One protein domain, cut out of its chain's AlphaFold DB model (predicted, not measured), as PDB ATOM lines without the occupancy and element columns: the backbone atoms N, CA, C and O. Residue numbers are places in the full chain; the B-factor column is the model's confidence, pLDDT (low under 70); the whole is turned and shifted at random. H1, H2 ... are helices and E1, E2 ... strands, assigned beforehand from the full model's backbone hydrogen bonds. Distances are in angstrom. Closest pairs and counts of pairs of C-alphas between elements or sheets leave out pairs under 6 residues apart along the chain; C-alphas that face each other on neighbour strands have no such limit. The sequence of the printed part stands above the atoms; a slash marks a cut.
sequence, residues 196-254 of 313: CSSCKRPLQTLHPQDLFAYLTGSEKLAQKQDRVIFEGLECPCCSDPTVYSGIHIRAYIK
ATOM      1  N   CYS A 196     359.844-192.571 146.950       86.06
ATOM      2  CA  CYS A 196     361.033-193.190 147.521       86.06
ATOM      3  C   CYS A 196     361.000-193.080 149.050       86.06
ATOM      4  O   CYS A 196     360.773-192.001 149.602       86.06
ATOM      5  N   SER A 197     361.234-194.184 149.763       83.31
ATOM      6  CA  SER A 197     361.214-194.158 151.231       83.31
ATOM      7  C   SER A 197     362.352-193.356 151.857       83.31
ATOM      8  O   SER A 197     362.127-192.804 152.937       83.31
ATOM      9  N   SER A 198     363.507-193.271 151.188       86.94
ATOM     10  CA  SER A 198     364.701-192.582 151.684       86.94
ATOM     11  C   SER A 198     364.567-191.066 151.544       86.94
ATOM     12  O   SER A 198     364.529-190.361 152.544       86.94
ATOM     13  N   CYS A 199     364.417-190.556 150.317       89.19
ATOM     14  CA  CYS A 199     364.393-189.109 150.058       89.19
ATOM     15  C   CYS A 199     362.987-188.495 149.981       89.19
ATOM     16  O   CYS A 199     362.864-187.287 149.790       89.19
ATOM     17  N   LYS A 200     361.920-189.304 150.075       88.69
ATOM     18  CA  LYS A 200     360.518-188.856 149.968       88.69
ATOM     19  C   LYS A 200     360.213-188.057 148.692       88.69
ATOM     20  O   LYS A 200     359.313-187.225 148.698       88.69
ATOM     21  N   ARG A 201     360.931-188.298 147.591       89.06
ATOM     22  CA  ARG A 201     360.611-187.736 146.267       89.06
ATOM     23  C   ARG A 201     359.832-188.745 145.415       89.06
ATOM     24  O   ARG A 201     359.975-189.954 145.640       89.06
ATOM     25  N   PRO A 202     358.995-188.277 144.471       88.56
ATOM     26  CA  PRO A 202     358.278-189.165 143.567       88.56
ATOM     27  C   PRO A 202     359.262-189.951 142.692       88.56
ATOM     28  O   PRO A 202     360.251-189.403 142.207       88.56
ATOM     29  N   LEU A 203     358.978-191.239 142.514       90.19
ATOM     30  CA  LEU A 203     359.702-192.117 141.599       90.19
ATOM     31  C   LEU A 203     359.309-191.782 140.153       90.19
ATOM     32  O   LEU A 203     358.139-191.505 139.876       90.19
ATOM     33  N   GLN A 204     360.282-191.806 139.247       92.31
ATOM     34  CA  GLN A 204     360.084-191.608 137.814       92.31
ATOM     35  C   GLN A 204     360.077-192.954 137.096       92.31
ATOM     36  O   GLN A 204     360.779-193.881 137.491       92.31
ATOM     37  N   THR A 205     359.262-193.078 136.054       91.94
ATOM     38  CA  THR A 205     359.235-194.291 135.234       91.94
ATOM     39  C   THR A 205     360.507-194.362 134.397       91.94
ATOM     40  O   THR A 205     360.817-193.415 133.677       91.94
ATOM     41  N   LEU A 206     361.222-195.482 134.485       92.50
ATOM     42  CA  LEU A 206     362.374-195.762 133.630       92.50
ATOM     43  C   LEU A 206     361.931-195.928 132.180       92.50
ATOM     44  O   LEU A 206     360.866-196.486 131.895       92.50
ATOM     45  N   HIS A 207     362.788-195.499 131.257       92.81
ATOM     46  CA  HIS A 207     362.562-195.753 129.846       92.81
ATOM     47  C   HIS A 207     362.620-197.273 129.571       92.81
ATOM     48  O   HIS A 207     363.440-197.973 130.171       92.81
ATOM     49  N   PRO A 208     361.794-197.826 128.660       90.69
ATOM     50  CA  PRO A 208     361.773-199.269 128.396       90.69
ATOM     51  C   PRO A 208     363.123-199.855 127.954       90.69
ATOM     52  O   PRO A 208     363.418-201.011 128.246       90.69
ATOM     53  N   GLN A 209     363.942-199.061 127.257       92.56
ATOM     54  CA  GLN A 209     365.278-199.470 126.810       92.56
ATOM     55  C   GLN A 209     366.240-199.626 127.993       92.56
ATOM     56  O   GLN A 209     366.898-200.658 128.113       92.56
ATOM     57  N   ASP A 210     366.243-198.654 128.904       91.69
ATOM     58  CA  ASP A 210     367.066-198.688 130.113       91.69
ATOM     59  C   ASP A 210     366.610-199.816 131.037       91.69
ATOM     60  O   ASP A 210     367.428-200.595 131.519       91.69
ATOM     61  N   LEU A 211     365.292-199.992 131.201       92.62
ATOM     62  CA  LEU A 211     364.711-201.105 131.954       92.62
ATOM     63  C   LEU A 211     365.239-202.459 131.465       92.62
ATOM     64  O   LEU A 211     365.575-203.317 132.281       92.62
ATOM     65  N   PHE A 212     365.358-202.647 130.148       92.38
ATOM     66  CA  PHE A 212     365.847-203.896 129.574       92.38
ATOM     67  C   PHE A 212     367.293-204.208 129.990       92.38
ATOM     68  O   PHE A 212     367.646-205.379 130.111       92.38
ATOM     69  N   ALA A 213     368.131-203.209 130.272       91.38
ATOM     70  CA  ALA A 213     369.474-203.443 130.804       91.38
ATOM     71  C   ALA A 213     369.440-204.046 132.224       91.38
ATOM     72  O   ALA A 213     370.295-204.865 132.565       91.38
ATOM     73  N   TYR A 214     368.421-203.708 133.019       89.81
ATOM     74  CA  TYR A 214     368.271-204.154 134.408       89.81
ATOM     75  C   TYR A 214     367.556-205.504 134.569       89.81
ATOM     76  O   TYR A 214     367.685-206.140 135.620       89.81
ATOM     77  N   LEU A 215     366.835-205.969 133.545       92.00
ATOM     78  CA  LEU A 215     366.162-207.270 133.566       92.00
ATOM     79  C   LEU A 215     367.156-208.431 133.406       92.00
ATOM     80  O   LEU A 215     368.076-208.408 132.581       92.00
ATOM     81  N   THR A 216     366.941-209.486 134.184       91.38
ATOM     82  CA  THR A 216     367.637-210.772 134.061       91.38
ATOM     83  C   THR A 216     367.235-211.502 132.773       91.38
ATOM     84  O   THR A 216     366.235-211.177 132.133       91.38
ATOM     85  N   GLY A 217     368.008-212.514 132.362       93.31
ATOM     86  CA  GLY A 217     367.714-213.282 131.144       93.31
ATOM     87  C   GLY A 217     366.325-213.939 131.149       93.31
ATOM     88  O   GLY A 217     365.637-213.925 130.129       93.31
ATOM     89  N   SER A 218     365.881-214.449 132.299       92.19
ATOM     90  CA  SER A 218     364.549-215.045 132.471       92.19
ATOM     91  C   SER A 218     363.428-214.005 132.407       92.19
ATOM     92  O   SER A 218     362.409-214.250 131.766       92.19
ATOM     93  N   GLU A 219     363.618-212.825 132.999       92.62
ATOM     94  CA  GLU A 219     362.648-211.723 132.926       92.62
ATOM     95  C   GLU A 219     362.513-211.185 131.496       92.62
ATOM     96  O   GLU A 219     361.400-210.995 131.008       92.62
ATOM     97  N   LYS A 220     363.635-211.033 130.779       94.50
ATOM     98  CA  LYS A 220     363.643-210.672 129.353       94.50
ATOM     99  C   LYS A 220     362.858-211.676 128.518       94.50
ATOM    100  O   LYS A 220     362.088-211.283 127.643       94.50
ATOM    101  N   LEU A 221     363.033-212.970 128.793       93.62
ATOM    102  CA  LEU A 221     362.295-214.032 128.114       93.62
ATOM    103  C   LEU A 221     360.792-213.958 128.425       93.62
ATOM    104  O   LEU A 221     359.982-214.025 127.504       93.62
ATOM    105  N   ALA A 222     360.420-213.765 129.693       90.50
ATOM    106  CA  ALA A 222     359.025-213.630 130.115       90.50
ATOM    107  C   ALA A 222     358.334-212.411 129.480       90.50
ATOM    108  O   ALA A 222     357.183-212.512 129.048       90.50
ATOM    109  N   GLN A 223     359.049-211.287 129.358       91.50
ATOM    110  CA  GLN A 223     358.551-210.100 128.668       91.50
ATOM    111  C   GLN A 223     358.410-210.332 127.162       91.50
ATOM    112  O   GLN A 223     357.405-209.946 126.570       91.50
ATOM    113  N   LYS A 224     359.379-211.017 126.538       92.75
ATOM    114  CA  LYS A 224     359.337-211.370 125.111       92.75
ATOM    115  C   LYS A 224     358.165-212.297 124.766       92.75
ATOM    116  O   LYS A 224     357.650-212.229 123.657       92.75
ATOM    117  N   GLN A 225     357.733-213.142 125.702       91.94
ATOM    118  CA  GLN A 225     356.547-213.997 125.550       91.94
ATOM    119  C   GLN A 225     355.215-213.240 125.685       91.94
ATOM    120  O   GLN A 225     354.159-213.858 125.583       91.94
ATOM    121  N   ASP A 226     355.254-211.935 125.957       86.69
ATOM    122  CA  ASP A 226     354.093-211.070 126.188       86.69
ATOM    123  C   ASP A 226     353.144-211.544 127.306       86.69
ATOM    124  O   ASP A 226     351.983-211.147 127.382       86.69
ATOM    125  N   ARG A 227     353.641-212.389 128.216       83.12
ATOM    126  CA  ARG A 227     352.886-212.869 129.385       83.12
ATOM    127  C   ARG A 227     353.014-211.931 130.577       83.12
ATOM    128  O   ARG A 227     352.120-211.876 131.419       83.12
ATOM    129  N   VAL A 228     354.126-211.205 130.657       89.25
ATOM    130  CA  VAL A 228     354.460-210.327 131.779       89.25
ATOM    131  C   VAL A 228     354.963-208.989 131.243       89.25
ATOM    132  O   VAL A 228     355.841-208.953 130.387       89.25
ATOM    133  N   ILE A 229     354.420-207.883 131.742       90.19
ATOM    134  CA  ILE A 229     354.941-206.533 131.512       90.19
ATOM    135  C   ILE A 229     355.778-206.153 132.724       90.19
ATOM    136  O   ILE A 229     355.293-206.243 133.851       90.19
ATOM    137  N   PHE A 230     357.004-205.695 132.498       92.94
ATOM    138  CA  PHE A 230     357.811-205.096 133.552       92.94
ATOM    139  C   PHE A 230     357.736-203.569 133.471       92.94
ATOM    140  O   PHE A 230     357.833-203.006 132.382       92.94
ATOM    141  N   GLU A 231     357.591-202.906 134.616       92.94
ATOM    142  CA  GLU A 231     357.765-201.455 134.750       92.94
ATOM    143  C   GLU A 231     358.887-201.169 135.747       92.94
ATOM    144  O   GLU A 231     358.874-201.673 136.873       92.94
ATOM    145  N   GLY A 232     359.852-200.348 135.334       92.31
ATOM    146  CA  GLY A 232     360.910-199.834 136.195       92.31
ATOM    147  C   GLY A 232     360.550-198.465 136.753       92.31
ATOM    148  O   GLY A 232     360.042-197.605 136.037       92.31
ATOM    149  N   LEU A 233     360.844-198.257 138.029       93.00
ATOM    150  CA  LEU A 233     360.698-196.991 138.729       93.00
ATOM    151  C   LEU A 233     362.049-196.616 139.333       93.00
ATOM    152  O   LEU A 233     362.610-197.388 140.106       93.00
ATOM    153  N   GLU A 234     362.553-195.434 139.009       92.50
ATOM    154  CA  GLU A 234     363.829-194.920 139.498       92.50
ATOM    155  C   GLU A 234     363.620-193.715 140.407       92.50
ATOM    156  O   GLU A 234     362.728-192.886 140.200       92.50
ATOM    157  N   CYS A 235     364.451-193.607 141.443       91.88
ATOM    158  CA  CYS A 235     364.489-192.414 142.268       91.88
ATOM    159  C   CYS A 235     365.584-191.456 141.780       91.88
ATOM    160  O   CYS A 235     366.748-191.738 142.046       91.88
ATOM    161  N   PRO A 236     365.253-190.268 141.235       88.75
ATOM    162  CA  PRO A 236     366.239-189.353 140.641       88.75
ATOM    163  C   PRO A 236     367.235-188.743 141.645       88.75
ATOM    164  O   PRO A 236     368.085-187.945 141.272       88.75
ATOM    165  N   CYS A 237     367.085-189.025 142.942       89.75
ATOM    166  CA  CYS A 237     367.968-188.509 143.992       89.75
ATOM    167  C   CYS A 237     368.692-189.600 144.772       89.75
ATOM    168  O   CYS A 237     369.537-189.274 145.597       89.75
ATOM    169  N   CYS A 238     368.316-190.863 144.582       86.25
ATOM    170  CA  CYS A 238     368.928-191.988 145.286       86.25
ATOM    171  C   CYS A 238     369.508-193.027 144.331       86.25
ATOM    172  O   CYS A 238     370.135-193.962 144.817       86.25
ATOM    173  N   SER A 239     369.273-192.909 143.019       80.25
ATOM    174  CA  SER A 239     369.990-193.710 142.043       80.25
ATOM    175  C   SER A 239     371.421-193.198 141.948       80.25
ATOM    176  O   SER A 239     371.686-192.082 141.507       80.25
ATOM    177  N   ASP A 240     372.347-194.014 142.430       76.88
ATOM    178  CA  ASP A 240     373.749-193.872 142.078       76.88
ATOM    179  C   ASP A 240     373.961-194.697 140.799       76.88
ATOM    180  O   ASP A 240     373.655-195.889 140.805       76.88
ATOM    181  N   PRO A 241     374.451-194.125 139.689       68.69
ATOM    182  CA  PRO A 241     374.674-194.884 138.457       68.69
ATOM    183  C   PRO A 241     375.664-196.048 138.635       68.69
ATOM    184  O   PRO A 241     375.671-196.975 137.828       68.69
ATOM    185  N   THR A 242     376.496-196.020 139.682       67.12
ATOM    186  CA  THR A 242     377.494-197.065 139.954       67.12
ATOM    187  C   THR A 242     376.940-198.237 140.761       67.12
ATOM    188  O   THR A 242     377.438-199.361 140.653       67.12
ATOM    189  N   VAL A 243     375.886-198.008 141.544       66.12
ATOM    190  CA  VAL A 243     375.282-199.013 142.413       66.12
ATOM    191  C   VAL A 243     373.834-199.160 141.983       66.12
ATOM    192  O   VAL A 243     373.037-198.253 142.170       66.12
ATOM    193  N   TYR A 244     373.454-200.339 141.483       66.44
ATOM    194  CA  TYR A 244     372.075-200.713 141.108       66.44
ATOM    195  C   TYR A 244     371.011-200.539 142.232       66.44
ATOM    196  O   TYR A 244     369.876-201.002 142.117       66.44
ATOM    197  N   SER A 245     371.362-199.907 143.352       67.25
ATOM    198  CA  SER A 245     370.475-199.391 144.380       67.25
ATOM    199  C   SER A 245     369.670-198.193 143.869       67.25
ATOM    200  O   SER A 245     370.228-197.178 143.471       67.25
ATOM    201  N   GLY A 246     368.343-198.286 143.935       75.19
ATOM    202  CA  GLY A 246     367.441-197.166 143.625       75.19
ATOM    203  C   GLY A 246     366.451-197.440 142.496       75.19
ATOM    204  O   GLY A 246     365.545-196.632 142.286       75.19
ATOM    205  N   ILE A 247     366.580-198.589 141.828       86.50
ATOM    206  CA  ILE A 247     365.645-199.047 140.801       86.50
ATOM    207  C   ILE A 247     364.685-200.074 141.398       86.50
ATOM    208  O   ILE A 247     365.083-201.069 142.001       86.50
ATOM    209  N   HIS A 248     363.397-199.832 141.199       88.19
ATOM    210  CA  HIS A 248     362.304-200.703 141.587       88.19
ATOM    211  C   HIS A 248     361.635-201.277 140.348       88.19
ATOM    212  O   HIS A 248     361.001-200.546 139.595       88.19
ATOM    213  N   ILE A 249     361.735-202.590 140.158       89.94
ATOM    214  CA  ILE A 249     361.097-203.286 139.039       89.94
ATOM    215  C   ILE A 249     359.815-203.949 139.538       89.94
ATOM    216  O   ILE A 249     359.803-204.610 140.576       89.94
ATOM    217  N   ARG A 250     358.725-203.758 138.799       88.62
ATOM    218  CA  ARG A 250     357.433-204.405 139.029       88.62
ATOM    219  C   ARG A 250     357.087-205.280 137.850       88.62
ATOM    220  O   ARG A 250     357.318-204.884 136.715       88.62
ATOM    221  N   ALA A 251     356.487-206.425 138.132       89.25
ATOM    222  CA  ALA A 251     355.971-207.336 137.128       89.25
ATOM    223  C   ALA A 251     354.440-207.325 137.170       89.25
ATOM    224  O   ALA A 251     353.839-207.461 138.236       89.25
ATOM    225  N   TYR A 252     353.812-207.200 136.007       86.75
ATOM    226  CA  TYR A 252     352.373-207.327 135.825       86.75
ATOM    227  C   TYR A 252     352.110-208.490 134.886       86.75
ATOM    228  O   TYR A 252     352.578-208.492 133.749       86.75
ATOM    229  N   ILE A 253     351.345-209.475 135.337       85.75
ATOM    230  CA  ILE A 253     350.907-210.568 134.472       85.75
ATOM    231  C   ILE A 253     349.820-210.004 133.557       85.75
ATOM    232  O   ILE A 253     348.796-209.511 134.039       85.75
ATOM    233  N   LYS A 254     350.036-210.051 132.240       80.56
ATOM    234  CA  LYS A 254     348.964-209.748 131.293       80.56
ATOM    235  C   LYS A 254     347.898-210.826 131.473       80.56
ATOM    236  O   LYS A 254     348.243-212.009 131.413       80.56
TER     237      LYS A 254
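This is residues 196 to 254 of the 313 residues of an uncharacterized protein of Roseofilum reptotaenium AO1-A (UniProt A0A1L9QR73). A long twisted ribbon of two antiparallel strands, E1 and E2, has two short helices, H1 and H2, set one after the other along it, both with more C-alphas near E1 than near E2. Residues 204 to 205 pair with the end of E1 at residues 233 to 234, and long stretches with no named element, residues 196 to 207 and 235 to 246, lie toward that end of the ribbon. The 59 printed residues hold H1, H2, E1 and E2 in that order; the class is mixed, helices and strands, with under half of the residues in named elements. The whole is only just compact, close to loose, with a radius of gyration of the C-alphas of 12.1 A, and elongated, spanning 35 by 23 by 15 A.

Residues 204 to 205 are paired, antiparallel, with residues 233 to 234 of E1, residues 228 to 234. H1, residues 208 to 214, comes closest to E1 at the C-alphas of Leu 211 and Gly 232, 5.8 A apart. H1 and H2, residues 217 to 224, are close but not clearly touching: their closest C-alphas, those of Phe 212 and Lys 220, are 7.1 A apart, and they run opposite ways at a shallow tilt of 21 degrees. The closest C-alphas of H2 and E1 are those of Gln 223 and Ile 229, 5.8 A apart. E1 and E2, residues 247 to 253, form an antiparallel hairpin at 159 degrees, with N 229 and O 252 at 2.8 A and N 231 and O 250 at 2.9 A, within hydrogen-bond range. H1 and H2 are each near E2, with 6 pairs of C-alphas within 10 A. In H2 every O i to N i+4 pair is within hydrogen-bond range; in H1 1 of 3 is, beside 3 of 4 O i to N i+3 pairs.

H1 begins at C-alpha 208 (361.773, -199.269, 128.396) and is 10.1 A long; H2 is 10.5 A. E1 is 19.6 A and E2 19.7 A long, ending at C-alpha 253 (350.907, -210.568, 134.472).

The C-alphas of Cys 199 and Gln 225, the two farthest apart, are 35.8 A apart. The printed part has no cut. The link from E1 to E2 is long, and its residues 241 to 245 have pLDDT under 70; the mean of the printed part is 87.5.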